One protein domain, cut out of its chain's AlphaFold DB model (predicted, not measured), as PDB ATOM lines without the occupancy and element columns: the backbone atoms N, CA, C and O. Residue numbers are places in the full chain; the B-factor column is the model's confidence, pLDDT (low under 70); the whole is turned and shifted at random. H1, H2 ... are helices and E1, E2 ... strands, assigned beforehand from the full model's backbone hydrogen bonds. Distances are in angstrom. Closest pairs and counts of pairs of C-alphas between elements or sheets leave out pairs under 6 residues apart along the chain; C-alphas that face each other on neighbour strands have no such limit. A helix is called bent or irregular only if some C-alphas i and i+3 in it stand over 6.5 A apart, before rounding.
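This is residues 116 to 265 of the 439 residues of an uncharacterized protein of Streptococcus sp. HMSC076C09 (UniProt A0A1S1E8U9). Four long helices make an elongated bundle: H4 packs between H2 and H5, bent H1 runs along one side, and H3 and E1 lie at one end. The 150 printed residues, mostly helix, include H1 H2 E1 H3 H4 H5 in order. The whole is only just compact, close to loose: radius of gyration of the C-alphas 17.6 A, spans 52 by 29 by 28 A.

H1, residues 116 to 143, is one helix by its hydrogen bonds but bent, C-alphas 129 and 132 being 6.7 A apart; its arms are H1a, to 129, and H1b, from 132. H1a touches H2, residues 151 to 181, with H2's residues 168 to 179 alone; the closest C-alphas, Phe 129 and Gly 168, are 7.1 A apart. H4, residues 203 to 225, touches H2, closest C-alphas Phe 215 and Leu 167, 5.2 A. H4 and H5, residues 233 to 262, form a hairpin at a shallow tilt of 23 degrees, closest C-alphas Ala 209 and Ser 257, 4.7 A. H3, residues 193 to 200, only just irregular with C-alphas 195 and 198 6.9 A apart, touches H5's residues 259 to 262 alone, closest C-alphas Tyr 198 and Ser 260, 4.9 A. Every O i to N i+4 pair is within hydrogen-bond range in H1a, H1b, H2, H4 and H5; H3 has 1 of 4, and 3 of 5 O i to N i+3 pairs.

H1a begins at C-alpha 116 (184.418, 222.770, 158.202). H2 is 45.0 A long, H4 33.7 A and H5 42.6 A, ending at C-alpha 262 (192.980, 238.714, 180.401). E1, residues 184 to 186, pairs with no named strand.

The printed part has no cut and no long link. Its farthest C-alphas, Glu 151 and Ile 189, are 55.2 A apart. pLDDT is under 70 in 44 residues, among them 188 to 204.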
ATOM      1  N   SER A 116     184.200 224.209 157.950       67.56
ATOM      2  CA  SER A 116     184.418 222.770 158.202       67.56
ATOM      3  C   SER A 116     185.417 222.493 159.334       67.56
ATOM      4  O   SER A 116     185.154 221.659 160.199       67.56
ATOM      5  N   ASN A 117     186.527 223.234 159.388       68.75
ATOM      6  CA  ASN A 117     187.540 223.085 160.440       68.75
ATOM      7  C   ASN A 117     187.025 223.529 161.817       68.75
ATOM      8  O   ASN A 117     187.389 222.942 162.833       68.75
ATOM      9  N   ASP A 118     186.148 224.533 161.852       70.94
ATOM     10  CA  ASP A 118     185.525 224.992 163.091       70.94
ATOM     11  C   ASP A 118     184.528 223.951 163.633       70.94
ATOM     12  O   ASP A 118     184.494 223.702 164.837       70.94
ATOM     13  N   ASN A 119     183.779 223.281 162.750       76.81
ATOM     14  CA  ASN A 119     182.892 222.180 163.132       76.81
ATOM     15  C   ASN A 119     183.677 220.972 163.668       76.81
ATOM     16  O   ASN A 119     183.298 220.411 164.693       76.81
ATOM     17  N   LYS A 120     184.812 220.617 163.046       81.94
ATOM     18  CA  LYS A 120     185.715 219.575 163.574       81.94
ATOM     19  C   LYS A 120     186.193 219.907 164.991       81.94
ATOM     20  O   LYS A 120     186.224 219.028 165.847       81.94
ATOM     21  N   LEU A 121     186.511 221.175 165.261       80.50
ATOM     22  CA  LEU A 121     186.929 221.620 166.591       80.50
ATOM     23  C   LEU A 121     185.793 221.527 167.623       80.50
ATOM     24  O   LEU A 121     186.045 221.121 168.755       80.50
ATOM     25  N   ILE A 122     184.549 221.870 167.257       84.50
ATOM     26  CA  ILE A 122     183.385 221.663 168.141       84.50
ATOM     27  C   ILE A 122     183.208 220.179 168.455       84.50
ATOM     28  O   ILE A 122     183.016 219.832 169.617       84.50
ATOM     29  N   ASN A 123     183.298 219.313 167.443       85.94
ATOM     30  CA  ASN A 123     183.149 217.871 167.631       85.94
ATOM     31  C   ASN A 123     184.225 217.323 168.572       85.94
ATOM     32  O   ASN A 123     183.914 216.528 169.451       85.94
ATOM     33  N   LEU A 124     185.466 217.806 168.450       86.62
ATOM     34  CA  LEU A 124     186.539 217.458 169.378       86.62
ATOM     35  C   LEU A 124     186.242 217.939 170.808       86.62
ATOM     36  O   LEU A 124     186.396 217.165 171.746       86.62
ATOM     37  N   HIS A 125     185.773 219.182 170.984       88.25
ATOM     38  CA  HIS A 125     185.346 219.676 172.300       88.25
ATOM     39  C   HIS A 125     184.234 218.800 172.899       88.25
ATOM     40  O   HIS A 125     184.263 218.505 174.089       88.25
ATOM     41  N   PHE A 126     183.265 218.384 172.081       89.38
ATOM     42  CA  PHE A 126     182.148 217.539 172.501       89.38
ATOM     43  C   PHE A 126     182.600 216.131 172.890       89.38
ATOM     44  O   PHE A 126     182.211 215.629 173.940       89.38
ATOM     45  N   PHE A 127     183.489 215.528 172.102       88.88
ATOM     46  CA  PHE A 127     184.097 214.241 172.422       88.88
ATOM     47  C   PHE A 127     184.841 214.284 173.765       88.88
ATOM     48  O   PHE A 127     184.591 213.461 174.643       88.88
ATOM     49  N   VAL A 128     185.689 215.298 173.970       87.06
ATOM     50  CA  VAL A 128     186.451 215.459 175.218       87.06
ATOM     51  C   VAL A 128     185.545 215.781 176.415       87.06
ATOM     52  O   VAL A 128     185.860 215.394 177.534       87.06
ATOM     53  N   PHE A 129     184.398 216.431 176.198       89.19
ATOM     54  CA  PHE A 129     183.382 216.641 177.234       89.19
ATOM     55  C   PHE A 129     182.721 215.332 177.702       89.19
ATOM     56  O   PHE A 129     182.412 215.189 178.887       89.19
ATOM     57  N   LEU A 130     182.506 214.376 176.795       90.62
ATOM     58  CA  LEU A 130     181.855 213.102 177.111       90.62
ATOM     59  C   LEU A 130     182.790 212.093 177.784       90.62
ATOM     60  O   LEU A 130     182.317 211.271 178.566       90.62
ATOM     61  N   LEU A 131     184.098 212.161 177.524       88.50
ATOM     62  CA  LEU A 131     185.076 211.212 178.070       88.50
ATOM     63  C   LEU A 131     185.021 211.064 179.608       88.50
ATOM     64  O   LEU A 131     184.925 209.930 180.072       88.50
ATOM     65  N   PRO A 132     185.000 212.141 180.422       87.06
ATOM     66  CA  PRO A 132     184.892 212.009 181.877       87.06
ATOM     67  C   PRO A 132     183.584 211.340 182.319       87.06
ATOM     68  O   PRO A 132     183.587 210.540 183.249       87.06
ATOM     69  N   LEU A 133     182.468 211.628 181.636       88.62
ATOM     70  CA  LEU A 133     181.168 211.010 181.927       88.62
ATOM     71  C   LEU A 133     181.189 209.513 181.601       88.62
ATOM     72  O   LEU A 133     180.705 208.709 182.393       88.62
ATOM     73  N   PHE A 134     181.798 209.145 180.471       86.94
ATOM     74  CA  PHE A 134     182.007 207.752 180.093       86.94
ATOM     75  C   PHE A 134     182.862 207.017 181.127       86.94
ATOM     76  O   PHE A 134     182.472 205.948 181.577       86.94
ATOM     77  N   MET A 135     183.981 207.603 181.559       84.62
ATOM     78  CA  MET A 135     184.868 206.995 182.556       84.62
ATOM     79  C   MET A 135     184.170 206.777 183.910       84.62
ATOM     80  O   MET A 135     184.348 205.733 184.538       84.62
ATOM     81  N   ILE A 136     183.336 207.727 184.349       83.88
ATOM     82  CA  ILE A 136     182.530 207.597 185.576       83.88
ATOM     83  C   ILE A 136     181.465 206.501 185.416       83.88
ATOM     84  O   ILE A 136     181.318 205.659 186.302       83.88
ATOM     85  N   GLY A 137     180.746 206.484 184.289       81.00
ATOM     86  CA  GLY A 137     179.709 205.488 184.005       81.00
ATOM     87  C   GLY A 137     180.264 204.070 183.863       81.00
ATOM     88  O   GLY A 137     179.745 203.145 184.479       81.00
ATOM     89  N   TYR A 138     181.361 203.907 183.121       80.25
ATOM     90  CA  TYR A 138     182.089 202.644 182.968       80.25
ATOM     91  C   TYR A 138     182.452 202.051 184.331       80.25
ATOM     92  O   TYR A 138     182.183 200.879 184.601       80.25
ATOM     93  N   ARG A 139     182.979 202.887 185.232       75.25
ATOM     94  CA  ARG A 139     183.315 202.466 186.591       75.25
ATOM     95  C   ARG A 139     182.088 202.023 187.386       75.25
ATOM     96  O   ARG A 139     182.135 200.960 187.997       75.25
ATOM     97  N   TYR A 140     181.013 202.812 187.370       74.19
ATOM     98  CA  TYR A 140     179.775 202.473 188.079       74.19
ATOM     99  C   TYR A 140     179.203 201.123 187.616       74.19
ATOM    100  O   TYR A 140     178.782 200.313 188.439       74.19
ATOM    101  N   CYS A 141     179.246 200.849 186.310       75.06
ATOM    102  CA  CYS A 141     178.721 199.612 185.737       75.06
ATOM    103  C   CYS A 141     179.569 198.371 186.055       75.06
ATOM    104  O   CYS A 141     179.000 197.311 186.313       75.06
ATOM    105  N   ILE A 142     180.901 198.475 186.012       70.62
ATOM    106  CA  ILE A 142     181.795 197.303 186.079       70.62
ATOM    107  C   ILE A 142     182.226 196.986 187.501       70.62
ATOM    108  O   ILE A 142     182.178 195.834 187.917       70.62
ATOM    109  N   TYR A 143     182.630 198.007 188.249       67.44
ATOM    110  CA  TYR A 143     183.203 197.800 189.571       67.44
ATOM    111  C   TYR A 143     182.132 197.789 190.665       67.44
ATOM    112  O   TYR A 143     182.421 197.343 191.769       67.44
ATOM    113  N   LYS A 144     180.897 198.250 190.368       60.03
ATOM    114  CA  LYS A 144     179.767 198.390 191.322       60.03
ATOM    115  C   LYS A 144     180.184 198.995 192.667       60.03
ATOM    116  O   LYS A 144     179.588 198.728 193.707       60.03
ATOM    117  N   ASP A 145     181.241 199.786 192.623       58.56
ATOM    118  CA  ASP A 145     181.987 200.165 193.798       58.56
ATOM    119  C   ASP A 145     181.466 201.505 194.298       58.56
ATOM    120  O   ASP A 145     181.124 202.393 193.503       58.56
ATOM    121  N   ASN A 146     181.414 201.665 195.619       56.31
ATOM    122  CA  ASN A 146     181.060 202.941 196.220       56.31
ATOM    123  C   ASN A 146     182.225 203.905 195.984       56.31
ATOM    124  O   ASN A 146     183.105 204.079 196.817       56.31
ATOM    125  N   LEU A 147     182.181 204.590 194.837       56.06
ATOM    126  CA  LEU A 147     183.066 205.687 194.420       56.06
ATOM    127  C   LEU A 147     183.323 206.703 195.547       56.06
ATOM    128  O   LEU A 147     184.328 207.417 195.552       56.06
ATOM    129  N   PHE A 148     182.396 206.762 196.503       59.81
ATOM    130  CA  PHE A 148     182.411 207.628 197.655       59.81
ATOM    131  C   PHE A 148     182.325 206.798 198.937       59.81
ATOM    132  O   PHE A 148     181.249 206.373 199.345       59.81
ATOM    133  N   ASN A 149     183.448 206.690 199.647       57.06
ATOM    134  CA  ASN A 149     183.495 206.131 201.005       57.06
ATOM    135  C   ASN A 149     182.664 206.940 202.025       57.06
ATOM    136  O   ASN A 149     182.539 206.544 203.177       57.06
ATOM    137  N   SER A 150     182.119 208.101 201.636       64.50
ATOM    138  CA  SER A 150     181.201 208.881 202.468       64.50
ATOM    139  C   SER A 150     180.087 209.514 201.637       64.50
ATOM    140  O   SER A 150     180.348 210.129 200.598       64.50
ATOM    141  N   GLU A 151     178.857 209.464 202.151       69.75
ATOM    142  CA  GLU A 151     177.691 210.127 201.549       69.75
ATOM    143  C   GLU A 151     177.936 211.626 201.328       69.75
ATOM    144  O   GLU A 151     177.606 212.177 200.279       69.75
ATOM    145  N   ARG A 152     178.610 212.294 202.278       72.31
ATOM    146  CA  ARG A 152     178.967 213.720 202.162       72.31
ATOM    147  C   ARG A 152     179.886 214.006 200.976       72.31
ATOM    148  O   ARG A 152     179.783 215.076 200.377       72.31
ATOM    149  N   PHE A 153     180.818 213.109 200.667       69.88
ATOM    150  CA  PHE A 153     181.708 213.271 199.519       69.88
ATOM    151  C   PHE A 153     180.976 212.963 198.209       69.88
ATOM    152  O   PHE A 153     181.119 213.730 197.259       69.88
ATOM    153  N   GLY A 154     180.114 211.942 198.187       73.69
ATOM    154  CA  GLY A 154     179.277 211.632 197.024       73.69
ATOM    155  C   GLY A 154     178.323 212.760 196.654       73.69
ATOM    156  O   GLY A 154     178.237 213.144 195.491       73.69
ATOM    157  N   LEU A 155     177.699 213.389 197.649       77.19
ATOM    158  CA  LEU A 155     176.796 214.519 197.444       77.19
ATOM    159  C   LEU A 155     177.544 215.761 196.913       77.19
ATOM    160  O   LEU A 155     177.080 216.428 195.989       77.19
ATOM    161  N   LYS A 156     178.762 216.027 197.412       77.81
ATOM    162  CA  LYS A 156     179.650 217.078 196.870       77.81
ATOM    163  C   LYS A 156     180.090 216.790 195.435       77.81
ATOM    164  O   LYS A 156     180.115 217.705 194.614       77.81
ATOM    165  N   PHE A 157     180.442 215.543 195.134       80.44
ATOM    166  CA  PHE A 157     180.840 215.137 193.790       80.44
ATOM    167  C   PHE A 157     179.675 215.248 192.806       80.44
ATOM    168  O   PHE A 157     179.856 215.791 191.719       80.44
ATOM    169  N   PHE A 158     178.474 214.819 193.203       83.25
ATOM    170  CA  PHE A 158     177.259 214.956 192.404       83.25
ATOM    171  C   PHE A 158     176.990 216.418 192.036       83.25
ATOM    172  O   PHE A 158     176.820 216.731 190.858       83.25
ATOM    173  N   TYR A 159     177.060 217.339 193.004       83.38
ATOM    174  CA  TYR A 159     176.953 218.769 192.703       83.38
ATOM    175  C   TYR A 159     178.048 219.250 191.747       83.38
ATOM    176  O   TYR A 159     177.751 219.984 190.806       83.38
ATOM    177  N   GLY A 160     179.297 218.812 191.936       84.56
ATOM    178  CA  GLY A 160     180.392 219.110 191.010       84.56
ATOM    179  C   GLY A 160     180.106 218.635 189.581       84.56
ATOM    180  O   GLY A 160     180.351 219.369 188.623       84.56
ATOM    181  N   LEU A 161     179.516 217.450 189.435       87.00
ATOM    182  CA  LEU A 161     179.148 216.855 188.153       87.00
ATOM    183  C   LEU A 161     177.984 217.606 187.489       87.00
ATOM    184  O   LEU A 161     178.058 217.914 186.299       87.00
ATOM    185  N   CYS A 162     176.954 217.995 188.247       89.38
ATOM    186  CA  CYS A 162     175.880 218.858 187.747       89.38
ATOM    187  C   CYS A 162     176.418 220.210 187.259       89.38
ATOM    188  O   CYS A 162     176.048 220.667 186.176       89.38
ATOM    189  N   ILE A 163     177.324 220.831 188.025       89.88
ATOM    190  CA  ILE A 163     177.986 222.085 187.638       89.88
ATOM    191  C   ILE A 163     178.780 221.886 186.342       89.88
ATOM    192  O   ILE A 163     178.703 222.725 185.448       89.88
ATOM    193  N   TYR A 164     179.501 220.773 186.204       90.25
ATOM    194  CA  TYR A 164     180.253 220.452 184.994       90.25
ATOM    195  C   TYR A 164     179.364 220.285 183.759       90.25
ATOM    196  O   TYR A 164     179.652 220.887 182.723       90.25
ATOM    197  N   ILE A 165     178.264 219.533 183.863       92.94
ATOM    198  CA  ILE A 165     177.303 219.371 182.759       92.94
ATOM    199  C   ILE A 165     176.701 220.729 182.380       92.94
ATOM    200  O   ILE A 165     176.651 221.073 181.197       92.94
ATOM    201  N   PHE A 166     176.298 221.526 183.372       93.50
ATOM    202  CA  PHE A 166     175.746 222.860 183.154       93.50
ATOM    203  C   PHE A 166     176.747 223.789 182.451       93.50
ATOM    204  O   PHE A 166     176.418 224.405 181.434       93.50
ATOM    205  N   LEU A 167     177.989 223.858 182.942       91.50
ATOM    206  CA  LEU A 167     179.054 224.662 182.337       91.50
ATOM    207  C   LEU A 167     179.419 224.171 180.933       91.50
ATOM    208  O   LEU A 167     179.684 225.000 180.064       91.50
ATOM    209  N   GLY A 168     179.387 222.858 180.690       91.56
ATOM    210  CA  GLY A 168     179.592 222.263 179.371       91.56
ATOM    211  C   GLY A 168     178.521 222.704 178.377       91.56
ATOM    212  O   GLY A 168     178.844 223.257 177.323       91.56
ATOM    213  N   ALA A 169     177.242 222.561 178.733       92.06
ATOM    214  CA  ALA A 169     176.124 223.009 177.901       92.06
ATOM    215  C   ALA A 169     176.216 224.512 177.582       92.06
ATOM    216  O   ALA A 169     176.068 224.932 176.428       92.06
ATOM    217  N   LEU A 170     176.540 225.318 178.595       92.19
ATOM    218  CA  LEU A 170     176.710 226.758 178.457       92.19
ATOM    219  C   LEU A 170     177.908 227.082 177.546       92.19
ATOM    220  O   LEU A 170     177.783 227.885 176.620       92.19
ATOM    221  N   PHE A 171     179.042 226.398 177.705       91.50
ATOM    222  CA  PHE A 171     180.196 226.526 176.814       91.50
ATOM    223  C   PHE A 171     179.832 226.235 175.350       91.50
ATOM    224  O   PHE A 171     180.123 227.067 174.484       91.50
ATOM    225  N   PHE A 172     179.151 225.121 175.059       90.88
ATOM    226  CA  PHE A 172     178.757 224.771 173.688       90.88
ATOM    227  C   PHE A 172     177.793 225.787 173.076       90.88
ATOM    228  O   PHE A 172     177.991 226.188 171.925       90.88
ATOM    229  N   TYR A 173     176.802 226.260 173.836       88.62
ATOM    230  CA  TYR A 173     175.878 227.302 173.381       88.62
ATOM    231  C   TYR A 173     176.632 228.571 172.956       88.62
ATOM    232  O   TYR A 173     176.493 229.049 171.823       88.62
ATOM    233  N   PHE A 174     177.501 229.084 173.833       84.06
ATOM    234  CA  PHE A 174     178.263 230.299 173.553       84.06
ATOM    235  C   PHE A 174     179.275 230.100 172.422       84.06
ATOM    236  O   PHE A 174     179.427 230.994 171.586       84.06
ATOM    237  N   LYS A 175     179.933 228.937 172.347       84.06
ATOM    238  CA  LYS A 175     180.893 228.599 171.288       84.06
ATOM    239  C   LYS A 175     180.214 228.498 169.921       84.06
ATOM    240  O   LYS A 175     180.736 229.048 168.954       84.06
ATOM    241  N   LYS A 176     179.041 227.861 169.837       83.12
ATOM    242  CA  LYS A 176     178.258 227.744 168.597       83.12
ATOM    243  C   LYS A 176     177.788 229.113 168.110       83.12
ATOM    244  O   LYS A 176     177.971 229.440 166.942       83.12
ATOM    245  N   LYS A 177     177.278 229.958 169.009       80.44
ATOM    246  CA  LYS A 177     176.903 231.338 168.670       80.44
ATOM    247  C   LYS A 177     178.110 232.186 168.246       80.44
ATOM    248  O   LYS A 177     178.040 232.886 167.243       80.44
ATOM    249  N   LEU A 178     179.255 232.044 168.919       75.25
ATOM    250  CA  LEU A 178     180.505 232.715 168.538       75.25
ATOM    251  C   LEU A 178     180.974 232.312 167.128       75.25
ATOM    252  O   LEU A 178     181.574 233.115 166.417       75.25
ATOM    253  N   LEU A 179     180.730 231.068 166.717       73.38
ATOM    254  CA  LEU A 179     181.059 230.590 165.375       73.38
ATOM    255  C   LEU A 179     180.134 231.146 164.294       73.38
ATOM    256  O   LEU A 179     180.595 231.373 163.179       73.38
ATOM    257  N   LEU A 180     178.868 231.392 164.629       66.19
ATOM    258  CA  LEU A 180     177.933 232.076 163.737       66.19
ATOM    259  C   LEU A 180     178.311 233.553 163.548       66.19
ATOM    260  O   LEU A 180     178.177 234.065 162.445       66.19
ATOM    261  N   GLU A 181     178.835 234.209 164.589       65.31
ATOM    262  CA  GLU A 181     179.210 235.633 164.559       65.31
ATOM    263  C   GLU A 181     180.623 235.907 163.990       65.31
ATOM    264  O   GLU A 181     180.899 237.002 163.499       65.31
ATOM    265  N   ASN A 182     181.557 234.947 164.051       65.50
ATOM    266  CA  ASN A 182     182.949 235.151 163.624       65.50
ATOM    267  C   ASN A 182     183.152 234.944 162.114       65.50
ATOM    268  O   ASN A 182     183.706 233.926 161.686       65.50
ATOM    269  N   GLU A 183     182.792 235.949 161.320       63.00
ATOM    270  CA  GLU A 183     183.018 235.952 159.866       63.00
ATOM    271  C   GLU A 183     184.483 236.167 159.461       63.00
ATOM    272  O   GLU A 183     184.889 235.750 158.378       63.00
ATOM    273  N   TYR A 184     185.298 236.780 160.325       67.62
ATOM    274  CA  TYR A 184     186.672 237.178 160.005       67.62
ATOM    275  C   TYR A 184     187.688 236.490 160.926       67.62
ATOM    276  O   TYR A 184     187.523 236.447 162.147       67.62
ATOM    277  N   LYS A 185     188.771 235.967 160.346       72.06
ATOM    278  CA  LYS A 185     189.904 235.345 161.045       72.06
ATOM    279  C   LYS A 185     191.145 236.199 160.824       72.06
ATOM    280  O   LYS A 185     191.421 236.587 159.699       72.06
ATOM    281  N   LEU A 186     191.902 236.484 161.884       71.69
ATOM    282  CA  LEU A 186     193.141 237.249 161.745       71.69
ATOM    283  C   LEU A 186     194.096 236.520 160.786       71.69
ATOM    284  O   LEU A 186     194.373 235.332 160.986       71.69
ATOM    285  N   LYS A 187     194.587 237.236 159.773       71.31
ATOM    286  CA  LYS A 187     195.649 236.790 158.879       71.31
ATOM    287  C   LYS A 187     196.919 236.677 159.716       71.31
ATOM    288  O   LYS A 187     197.441 237.674 160.207       71.31
ATOM    289  N   LYS A 188     197.355 235.444 159.977       63.09
ATOM    290  CA  LYS A 188     198.545 235.185 160.795       63.09
ATOM    291  C   LYS A 188     199.782 235.461 159.944       63.09
ATOM    292  O   LYS A 188     200.007 234.741 158.980       63.09
ATOM    293  N   ILE A 189     200.543 236.491 160.304       55.00
ATOM    294  CA  ILE A 189     201.815 236.833 159.649       55.00
ATOM    295  C   ILE A 189     202.975 236.080 160.328       55.00
ATOM    296  O   ILE A 189     203.910 235.666 159.653       55.00
ATOM    297  N   SER A 190     202.867 235.778 161.631       53.53
ATOM    298  CA  SER A 190     203.816 234.924 162.361       53.53
ATOM    299  C   SER A 190     203.168 234.130 163.515       53.53
ATOM    300  O   SER A 190     202.046 234.418 163.951       53.53
ATOM    301  N   PHE A 191     203.876 233.114 164.034       46.59
ATOM    302  CA  PHE A 191     203.470 232.364 165.235       46.59
ATOM    303  C   PHE A 191     203.370 233.277 166.467       46.59
ATOM    304  O   PHE A 191     202.392 233.184 167.204       46.59
ATOM    305  N   PHE A 192     204.306 234.213 166.649       51.41
ATOM    306  CA  PHE A 192     204.302 235.161 167.769       51.41
ATOM    307  C   PHE A 192     203.154 236.173 167.689       51.41
ATOM    308  O   PHE A 192     202.507 236.447 168.703       51.41
ATOM    309  N   ASP A 193     202.798 236.639 166.488       52.19
ATOM    310  CA  ASP A 193     201.608 237.481 166.304       52.19
ATOM    311  C   ASP A 193     200.336 236.742 166.701       52.19
ATOM    312  O   ASP A 193     199.391 237.357 167.195       52.19
ATOM    313  N   SER A 194     200.331 235.406 166.572       52.97
ATOM    314  CA  SER A 194     199.209 234.569 166.990       52.97
ATOM    315  C   SER A 194     198.964 234.545 168.505       52.97
ATOM    316  O   SER A 194     197.847 234.270 168.948       52.97
ATOM    317  N   LEU A 195     199.981 234.921 169.281       50.19
ATOM    318  CA  LEU A 195     199.982 234.955 170.741       50.19
ATOM    319  C   LEU A 195     199.600 236.343 171.283       50.19
ATOM    320  O   LEU A 195     199.141 236.452 172.416       50.19
ATOM    321  N   ASN A 196     199.713 237.395 170.464       51.09
ATOM    322  CA  ASN A 196     199.264 238.758 170.784       51.09
ATOM    323  C   ASN A 196     197.795 239.027 170.385       51.09
ATOM    324  O   ASN A 196     197.224 240.047 170.774       51.09
ATOM    325  N   ILE A 197     197.151 238.098 169.658       53.00
ATOM    326  CA  ILE A 197     195.758 238.209 169.160       53.00
ATOM    327  C   ILE A 197     194.746 238.456 170.286       53.00
ATOM    328  O   ILE A 197     193.674 239.024 170.057       53.00
ATOM    329  N   TYR A 198     195.068 238.042 171.510       53.78
ATOM    330  CA  TYR A 198     194.144 238.098 172.635       53.78
ATOM    331  C   TYR A 198     193.786 239.523 173.087       53.78
ATOM    332  O   TYR A 198     192.752 239.709 173.726       53.78
ATOM    333  N   LYS A 199     194.540 240.551 172.667       52.91
ATOM    334  CA  LYS A 199     194.160 241.959 172.883       52.91
ATOM    335  C   LYS A 199     192.838 242.346 172.201       52.91
ATOM    336  O   LYS A 199     192.083 243.132 172.765       52.91
ATOM    337  N   TYR A 200     192.497 241.725 171.065       54.06
ATOM    338  CA  TYR A 200     191.327 242.083 170.237       54.06
ATOM    339  C   TYR A 200     190.169 241.088 170.332       54.06
ATOM    340  O   TYR A 200     189.318 241.001 169.440       54.06
ATOM    341  N   THR A 201     190.111 240.301 171.406       57.28
ATOM    342  CA  THR A 201     188.932 239.482 171.690       57.28
ATOM    343  C   THR A 201     187.726 240.387 171.919       57.28
ATOM    344  O   THR A 201     187.743 241.220 172.825       57.28
ATOM    345  N   SER A 202     186.665 240.215 171.125       58.56
ATOM    346  CA  SER A 202     185.390 240.896 171.370       58.56
ATOM    347  C   SER A 202     184.894 240.615 172.794       58.56
ATOM    348  O   SER A 202     185.191 239.563 173.362       58.56
ATOM    349  N   ASN A 203     184.085 241.512 173.367       64.12
ATOM    350  CA  ASN A 203     183.469 241.279 174.682       64.12
ATOM    351  C   ASN A 203     182.710 239.945 174.735       64.12
ATOM    352  O   ASN A 203     182.723 239.267 175.757       64.12
ATOM    353  N   TYR A 204     182.092 239.543 173.623       67.88
ATOM    354  CA  TYR A 204     181.436 238.246 173.513       67.88
ATOM    355  C   TYR A 204     182.443 237.086 173.563       67.88
ATOM    356  O   TYR A 204     182.270 236.164 174.353       67.88
ATOM    357  N   ARG A 205     183.563 237.176 172.831       70.06
ATOM    358  CA  ARG A 205     184.651 236.186 172.891       70.06
ATOM    359  C   ARG A 205     185.299 236.106 174.277       70.06
ATOM    360  O   ARG A 205     185.629 235.005 174.701       70.06
ATOM    361  N   ARG A 206     185.431 237.227 174.998       71.62
ATOM    362  CA  ARG A 206     185.874 237.252 176.406       71.62
ATOM    363  C   ARG A 206     184.895 236.526 177.326       71.62
ATOM    364  O   ARG A 206     185.327 235.717 178.136       71.62
ATOM    365  N   LYS A 207     183.586 236.755 177.164       76.44
ATOM    366  CA  LYS A 207     182.548 236.014 177.904       76.44
ATOM    367  C   LYS A 207     182.622 234.514 177.618       76.44
ATOM    368  O   LYS A 207     182.674 233.730 178.556       76.44
ATOM    369  N   THR A 208     182.701 234.115 176.345       82.56
ATOM    370  CA  THR A 208     182.881 232.704 175.961       82.56
ATOM    371  C   THR A 208     184.157 232.118 176.561       82.56
ATOM    372  O   THR A 208     184.138 230.984 177.021       82.56
ATOM    373  N   ALA A 209     185.257 232.875 176.585       82.06
ATOM    374  CA  ALA A 209     186.513 232.429 177.176       82.06
ATOM    375  C   ALA A 209     186.443 232.292 178.704       82.06
ATOM    376  O   ALA A 209     187.037 231.372 179.248       82.06
ATOM    377  N   LEU A 210     185.693 233.148 179.398       82.75
ATOM    378  CA  LEU A 210     185.472 233.020 180.840       82.75
ATOM    379  C   LEU A 210     184.665 231.760 181.163       82.75
ATOM    380  O   LEU A 210     185.032 231.002 182.054       82.75
ATOM    381  N   ILE A 211     183.608 231.503 180.390       86.31
ATOM    382  CA  ILE A 211     182.822 230.267 180.487       86.31
ATOM    383  C   ILE A 211     183.706 229.052 180.201       86.31
ATOM    384  O   ILE A 211     183.660 228.080 180.946       86.31
ATOM    385  N   ALA A 212     184.536 229.120 179.156       85.62
ATOM    386  CA  ALA A 212     185.487 228.068 178.823       85.62
ATOM    387  C   ALA A 212     186.466 227.820 179.979       85.62
ATOM    388  O   ALA A 212     186.688 226.676 180.346       85.62
ATOM    389  N   LEU A 213     187.001 228.876 180.597       85.69
ATOM    390  CA  LEU A 213     187.917 228.770 181.731       85.69
ATOM    391  C   LEU A 213     187.260 228.070 182.925       85.69
ATOM    392  O   LEU A 213     187.861 227.160 183.491       85.69
ATOM    393  N   LEU A 214     186.023 228.440 183.272       85.12
ATOM    394  CA  LEU A 214     185.257 227.769 184.328       85.12
ATOM    395  C   LEU A 214     184.994 226.301 183.981       85.12
ATOM    396  O   LEU A 214     185.299 225.428 184.788       85.12
ATOM    397  N   PHE A 215     184.501 226.036 182.768       89.19
ATOM    398  CA  PHE A 215     184.207 224.693 182.270       89.19
ATOM    399  C   PHE A 215     185.435 223.777 182.331       89.19
ATOM    400  O   PHE A 215     185.392 222.725 182.969       89.19
ATOM    401  N   PHE A 216     186.548 224.207 181.734       84.56
ATOM    402  CA  PHE A 216     187.798 223.458 181.725       84.56
ATOM    403  C   PHE A 216     188.333 223.253 183.149       84.56
ATOM    404  O   PHE A 216     188.794 222.161 183.467       84.56
ATOM    405  N   SER A 217     188.209 224.241 184.042       81.31
ATOM    406  CA  SER A 217     188.620 224.090 185.449       81.31
ATOM    407  C   SER A 217     187.804 223.020 186.181       81.31
ATOM    408  O   SER A 217     188.373 222.180 186.874       81.31
ATOM    409  N   THR A 218     186.479 222.994 185.996       84.12
ATOM    410  CA  THR A 218     185.633 221.924 186.551       84.12
ATOM    411  C   THR A 218     185.923 220.562 185.929       84.12
ATOM    412  O   THR A 218     185.918 219.562 186.642       84.12
ATOM    413  N   GLN A 219     186.236 220.519 184.629       85.12
ATOM    414  CA  GLN A 219     186.615 219.286 183.943       85.12
ATOM    415  C   GLN A 219     187.872 218.671 184.559       85.12
ATOM    416  O   GLN A 219     187.879 217.483 184.865       85.12
ATOM    417  N   PHE A 220     188.904 219.486 184.781       82.69
ATOM    418  CA  PHE A 220     190.165 219.042 185.370       82.69
ATOM    419  C   PHE A 220     189.973 218.416 186.752       82.69
ATOM    420  O   PHE A 220     190.501 217.338 187.018       82.69
ATOM    421  N   ILE A 221     189.167 219.056 187.609       80.31
ATOM    422  CA  ILE A 221     188.860 218.539 188.948       80.31
ATOM    423  C   ILE A 221     188.184 217.168 188.852       80.31
ATOM    424  O   ILE A 221     188.597 216.241 189.540       80.31
ATOM    425  N   ILE A 222     187.172 217.024 187.991       82.12
ATOM    426  CA  ILE A 222     186.434 215.762 187.840       82.12
ATOM    427  C   ILE A 222     187.341 214.660 187.298       82.12
ATOM    428  O   ILE A 222     187.379 213.572 187.865       82.12
ATOM    429  N   VAL A 223     188.100 214.950 186.241       82.31
ATOM    430  CA  VAL A 223     188.995 213.990 185.581       82.31
ATOM    431  C   VAL A 223     190.049 213.464 186.544       82.31
ATOM    432  O   VAL A 223     190.258 212.261 186.599       82.31
ATOM    433  N   ASN A 224     190.633 214.326 187.379       77.69
ATOM    434  CA  ASN A 224     191.687 213.940 188.319       77.69
ATOM    435  C   ASN A 224     191.183 213.223 189.585       77.69
ATOM    436  O   ASN A 224     191.993 212.729 190.374       77.69
ATOM    437  N   ILE A 225     189.864 213.150 189.800       74.19
ATOM    438  CA  ILE A 225     189.256 212.314 190.848       74.19
ATOM    439  C   ILE A 225     189.111 210.863 190.369       74.19
ATOM    440  O   ILE A 225     189.235 209.946 191.175       74.19
ATOM    441  N   ILE A 226     188.891 210.642 189.070       73.19
ATOM    442  CA  ILE A 226     188.640 209.318 188.486       73.19
ATOM    443  C   ILE A 226     189.809 208.335 188.702       73.19
ATOM    444  O   ILE A 226     189.559 207.284 189.285       73.19
ATOM    445  N   PRO A 227     191.073 208.645 188.341       69.00
ATOM    446  CA  PRO A 227     192.195 207.711 188.474       69.00
ATOM    447  C   PRO A 227     192.610 207.448 189.932       69.00
ATOM    448  O   PRO A 227     193.521 206.666 190.174       69.00
ATOM    449  N   ARG A 228     191.964 208.080 190.923       67.19
ATOM    450  CA  ARG A 228     192.230 207.878 192.360       67.19
ATOM    451  C   ARG A 228     191.532 206.641 192.930       67.19
ATOM    452  O   ARG A 228     191.222 206.593 194.116       67.19
ATOM    453  N   ALA A 229     191.221 205.674 192.092       65.81
ATOM    454  CA  ALA A 229     190.501 204.486 192.491       65.81
ATOM    455  C   ALA A 229     191.281 203.232 192.168       65.81
ATOM    456  O   ALA A 229     192.203 203.257 191.356       65.81
ATOM    457  N   GLU A 230     190.896 202.149 192.828       65.94
ATOM    458  CA  GLU A 230     191.444 200.838 192.538       65.94
ATOM    459  C   GLU A 230     190.864 200.334 191.216       65.94
ATOM    460  O   GLU A 230     189.654 200.372 190.981       65.94
ATOM    461  N   TYR A 231     191.758 199.904 190.333       68.81
ATOM    462  CA  TYR A 231     191.447 199.373 189.016       68.81
ATOM    463  C   TYR A 231     192.250 198.098 188.799       68.81
ATOM    464  O   TYR A 231     193.341 197.937 189.356       68.81
ATOM    465  N   SER A 232     191.750 197.223 187.929       75.56
ATOM    466  CA  SER A 232     192.592 196.178 187.352       75.56
ATOM    467  C   SER A 232     193.805 196.808 186.647       75.56
ATOM    468  O   SER A 232     193.754 197.955 186.198       75.56
ATOM    469  N   TYR A 233     194.909 196.069 186.524       74.75
ATOM    470  CA  TYR A 233     196.135 196.590 185.905       74.75
ATOM    471  C   TYR A 233     195.891 197.148 184.490       74.75
ATOM    472  O   TYR A 233     196.333 198.251 184.173       74.75
ATOM    473  N   ILE A 234     195.121 196.437 183.661       79.69
ATOM    474  CA  ILE A 234     194.808 196.855 182.287       79.69
ATOM    475  C   ILE A 234     193.933 198.115 182.284       79.69
ATOM    476  O   ILE A 234     194.244 199.079 181.581       79.69
ATOM    477  N   ASP A 235     192.889 198.151 183.113       78.56
ATOM    478  CA  ASP A 235     191.989 199.305 183.184       78.56
ATOM    479  C   ASP A 235     192.699 200.540 183.745       78.56
ATOM    480  O   ASP A 235     192.455 201.655 183.285       78.56
ATOM    481  N   SER A 236     193.642 200.348 184.674       76.56
ATOM    482  CA  SER A 236     194.459 201.428 185.230       76.56
ATOM    483  C   SER A 236     195.285 202.133 184.148       76.56
ATOM    484  O   SER A 236     195.324 203.362 184.112       76.56
ATOM    485  N   ILE A 237     195.867 201.381 183.204       77.75
ATOM    486  CA  ILE A 237     196.649 201.931 182.088       77.75
ATOM    487  C   ILE A 237     195.744 202.715 181.134       77.75
ATOM    488  O   ILE A 237     196.075 203.839 180.751       77.75
ATOM    489  N   ILE A 238     194.588 202.151 180.770       82.88
ATOM    490  CA  ILE A 238     193.627 202.799 179.865       82.88
ATOM    491  C   ILE A 238     193.127 204.115 180.472       82.88
ATOM    492  O   ILE A 238     193.117 205.153 179.806       82.88
ATOM    493  N   ILE A 239     192.754 204.094 181.752       81.75
ATOM    494  CA  ILE A 239     192.254 205.265 182.477       81.75
ATOM    495  C   ILE A 239     193.340 206.326 182.619       81.75
ATOM    496  O   ILE A 239     193.051 207.509 182.431       81.75
ATOM    497  N   LEU A 240     194.588 205.933 182.879       79.25
ATOM    498  CA  LEU A 240     195.718 206.855 182.951       79.25
ATOM    499  C   LEU A 240     195.977 207.538 181.599       79.25
ATOM    500  O   LEU A 240     196.114 208.759 181.550       79.25
ATOM    501  N   LEU A 241     195.987 206.780 180.498       81.44
ATOM    502  CA  LEU A 241     196.170 207.324 179.147       81.44
ATOM    503  C   LEU A 241     195.047 208.293 178.759       81.44
ATOM    504  O   LEU A 241     195.317 209.371 178.228       81.44
ATOM    505  N   LEU A 242     193.793 207.943 179.062       85.06
ATOM    506  CA  LEU A 242     192.647 208.826 178.838       85.06
ATOM    507  C   LEU A 242     192.737 210.097 179.685       85.06
ATOM    508  O   LEU A 242     192.522 211.189 179.166       85.06
ATOM    509  N   THR A 243     193.107 209.969 180.961       82.06
ATOM    510  CA  THR A 243     193.306 211.108 181.870       82.06
ATOM    511  C   THR A 243     194.393 212.038 181.325       82.06
ATOM    512  O   THR A 243     194.144 213.229 181.171       82.06
ATOM    513  N   LEU A 244     195.546 211.501 180.910       80.00
ATOM    514  CA  LEU A 244     196.641 212.274 180.312       80.00
ATOM    515  C   LEU A 244     196.217 213.001 179.029       80.00
ATOM    516  O   LEU A 244     196.541 214.176 178.849       80.00
ATOM    517  N   PHE A 245     195.480 212.328 178.140       84.00
ATOM    518  CA  PHE A 245     194.953 212.948 176.924       84.00
ATOM    519  C   PHE A 245     194.012 214.118 177.246       84.00
ATOM    520  O   PHE A 245     194.135 215.198 176.657       84.00
ATOM    521  N   ILE A 246     193.093 213.923 178.198       84.19
ATOM    522  CA  ILE A 246     192.148 214.957 178.625       84.19
ATOM    523  C   ILE A 246     192.886 216.117 179.304       84.19
ATOM    524  O   ILE A 246     192.581 217.270 179.002       84.19
ATOM    525  N   ASP A 247     193.878 215.841 180.151       78.75
ATOM    526  CA  ASP A 247     194.666 216.854 180.857       78.75
ATOM    527  C   ASP A 247     195.509 217.700 179.896       78.75
ATOM    528  O   ASP A 247     195.501 218.930 179.986       78.75
ATOM    529  N   LEU A 248     196.178 217.084 178.915       78.44
ATOM    530  CA  LEU A 248     196.909 217.818 177.875       78.44
ATOM    531  C   LEU A 248     195.971 218.724 177.070       78.44
ATOM    532  O   LEU A 248     196.269 219.903 176.842       78.44
ATOM    533  N   TYR A 249     194.811 218.199 176.672       82.75
ATOM    534  CA  TYR A 249     193.793 218.976 175.973       82.75
ATOM    535  C   TYR A 249     193.265 220.137 176.826       82.75
ATOM    536  O   TYR A 249     193.096 221.259 176.332       82.75
ATOM    537  N   TYR A 250     193.026 219.880 178.111       82.69
ATOM    538  CA  TYR A 250     192.599 220.857 179.103       82.69
ATOM    539  C   TYR A 250     193.617 221.991 179.244       82.69
ATOM    540  O   TYR A 250     193.239 223.149 179.080       82.69
ATOM    541  N   ILE A 251     194.896 221.680 179.482       75.38
ATOM    542  CA  ILE A 251     195.952 222.674 179.723       75.38
ATOM    543  C   ILE A 251     196.037 223.653 178.550       75.38
ATOM    544  O   ILE A 251     196.028 224.872 178.742       75.38
ATOM    545  N   ILE A 252     196.043 223.134 177.319       76.31
ATOM    546  CA  ILE A 252     196.096 223.958 176.105       76.31
ATOM    547  C   ILE A 252     194.891 224.905 176.043       76.31
ATOM    548  O   ILE A 252     195.045 226.112 175.829       76.31
ATOM    549  N   ASN A 253     193.679 224.386 176.245       80.56
ATOM    550  CA  ASN A 253     192.463 225.187 176.145       80.56
ATOM    551  C   ASN A 253     192.274 226.155 177.321       80.56
ATOM    552  O   ASN A 253     191.705 227.238 177.130       80.56
ATOM    553  N   LEU A 254     192.783 225.818 178.506       80.25
ATOM    554  CA  LEU A 254     192.809 226.709 179.656       80.25
ATOM    555  C   LEU A 254     193.720 227.898 179.383       80.25
ATOM    556  O   LEU A 254     193.281 229.031 179.573       80.25
ATOM    557  N   PHE A 255     194.929 227.680 178.854       73.62
ATOM    558  CA  PHE A 255     195.816 228.781 178.483       73.62
ATOM    559  C   PHE A 255     195.190 229.682 177.412       73.62
ATOM    560  O   PHE A 255     195.148 230.899 177.585       73.62
ATOM    561  N   ILE A 256     194.614 229.109 176.348       75.31
ATOM    562  CA  ILE A 256     193.910 229.881 175.303       75.31
ATOM    563  C   ILE A 256     192.782 230.737 175.902       75.31
ATOM    564  O   ILE A 256     192.597 231.901 175.521       75.31
ATOM    565  N   SER A 257     192.018 230.171 176.837       77.38
ATOM    566  CA  SER A 257     190.905 230.851 177.502       77.38
ATOM    567  C   SER A 257     191.400 231.944 178.450       77.38
ATOM    568  O   SER A 257     190.909 233.069 178.389       77.38
ATOM    569  N   PHE A 258     192.426 231.659 179.252       74.44
ATOM    570  CA  PHE A 258     193.062 232.608 180.163       74.44
ATOM    571  C   PHE A 258     193.602 233.831 179.420       74.44
ATOM    572  O   PHE A 258     193.287 234.967 179.787       74.44
ATOM    573  N   PHE A 259     194.337 233.620 178.325       72.12
ATOM    574  CA  PHE A 259     194.819 234.720 177.496       72.12
ATOM    575  C   PHE A 259     193.670 235.510 176.878       72.12
ATOM    576  O   PHE A 259     193.677 236.738 176.909       72.12
ATOM    577  N   SER A 260     192.632 234.824 176.390       70.00
ATOM    578  CA  SER A 260     191.449 235.485 175.832       70.00
ATOM    579  C   SER A 260     190.703 236.352 176.851       70.00
ATOM    580  O   SER A 260     190.192 237.402 176.474       70.00
ATOM    581  N   VAL A 261     190.616 235.937 178.118       69.88
ATOM    582  CA  VAL A 261     189.951 236.705 179.187       69.88
ATOM    583  C   VAL A 261     190.788 237.911 179.602       69.88
ATOM    584  O   VAL A 261     190.269 239.023 179.681       69.88
ATOM    585  N   THR A 262     192.076 237.690 179.862       66.44
ATOM    586  CA  THR A 262     192.980 238.714 180.401       66.44
ATOM    587  C   THR A 262     193.441 239.713 179.344       66.44
ATOM    588  O   THR A 262     193.828 240.829 179.680       66.44
ATOM    589  N   GLY A 263     193.424 239.331 178.061       62.22
ATOM    590  CA  GLY A 263     194.087 240.083 176.996       62.22
ATOM    591  C   GLY A 263     195.608 240.158 177.179       62.22
ATOM    592  O   GLY A 263     196.267 240.945 176.496       62.22
ATOM    593  N   ALA A 264     196.155 239.372 178.110       63.97
ATOM    594  CA  ALA A 264     197.573 239.305 178.390       63.97
ATOM    595  C   ALA A 264     198.292 238.565 177.259       63.97
ATOM    596  O   ALA A 264     197.753 237.626 176.670       63.97
ATOM    597  N   ASN A 265     199.517 238.981 176.956       62.75
ATOM    598  CA  ASN A 265     200.373 238.220 176.057       62.75
ATOM    599  C   ASN A 265     201.056 237.069 176.814       62.75
ATOM    600  O   ASN A 265     201.103 237.042 178.045       62.75
TER     601      ASN A 265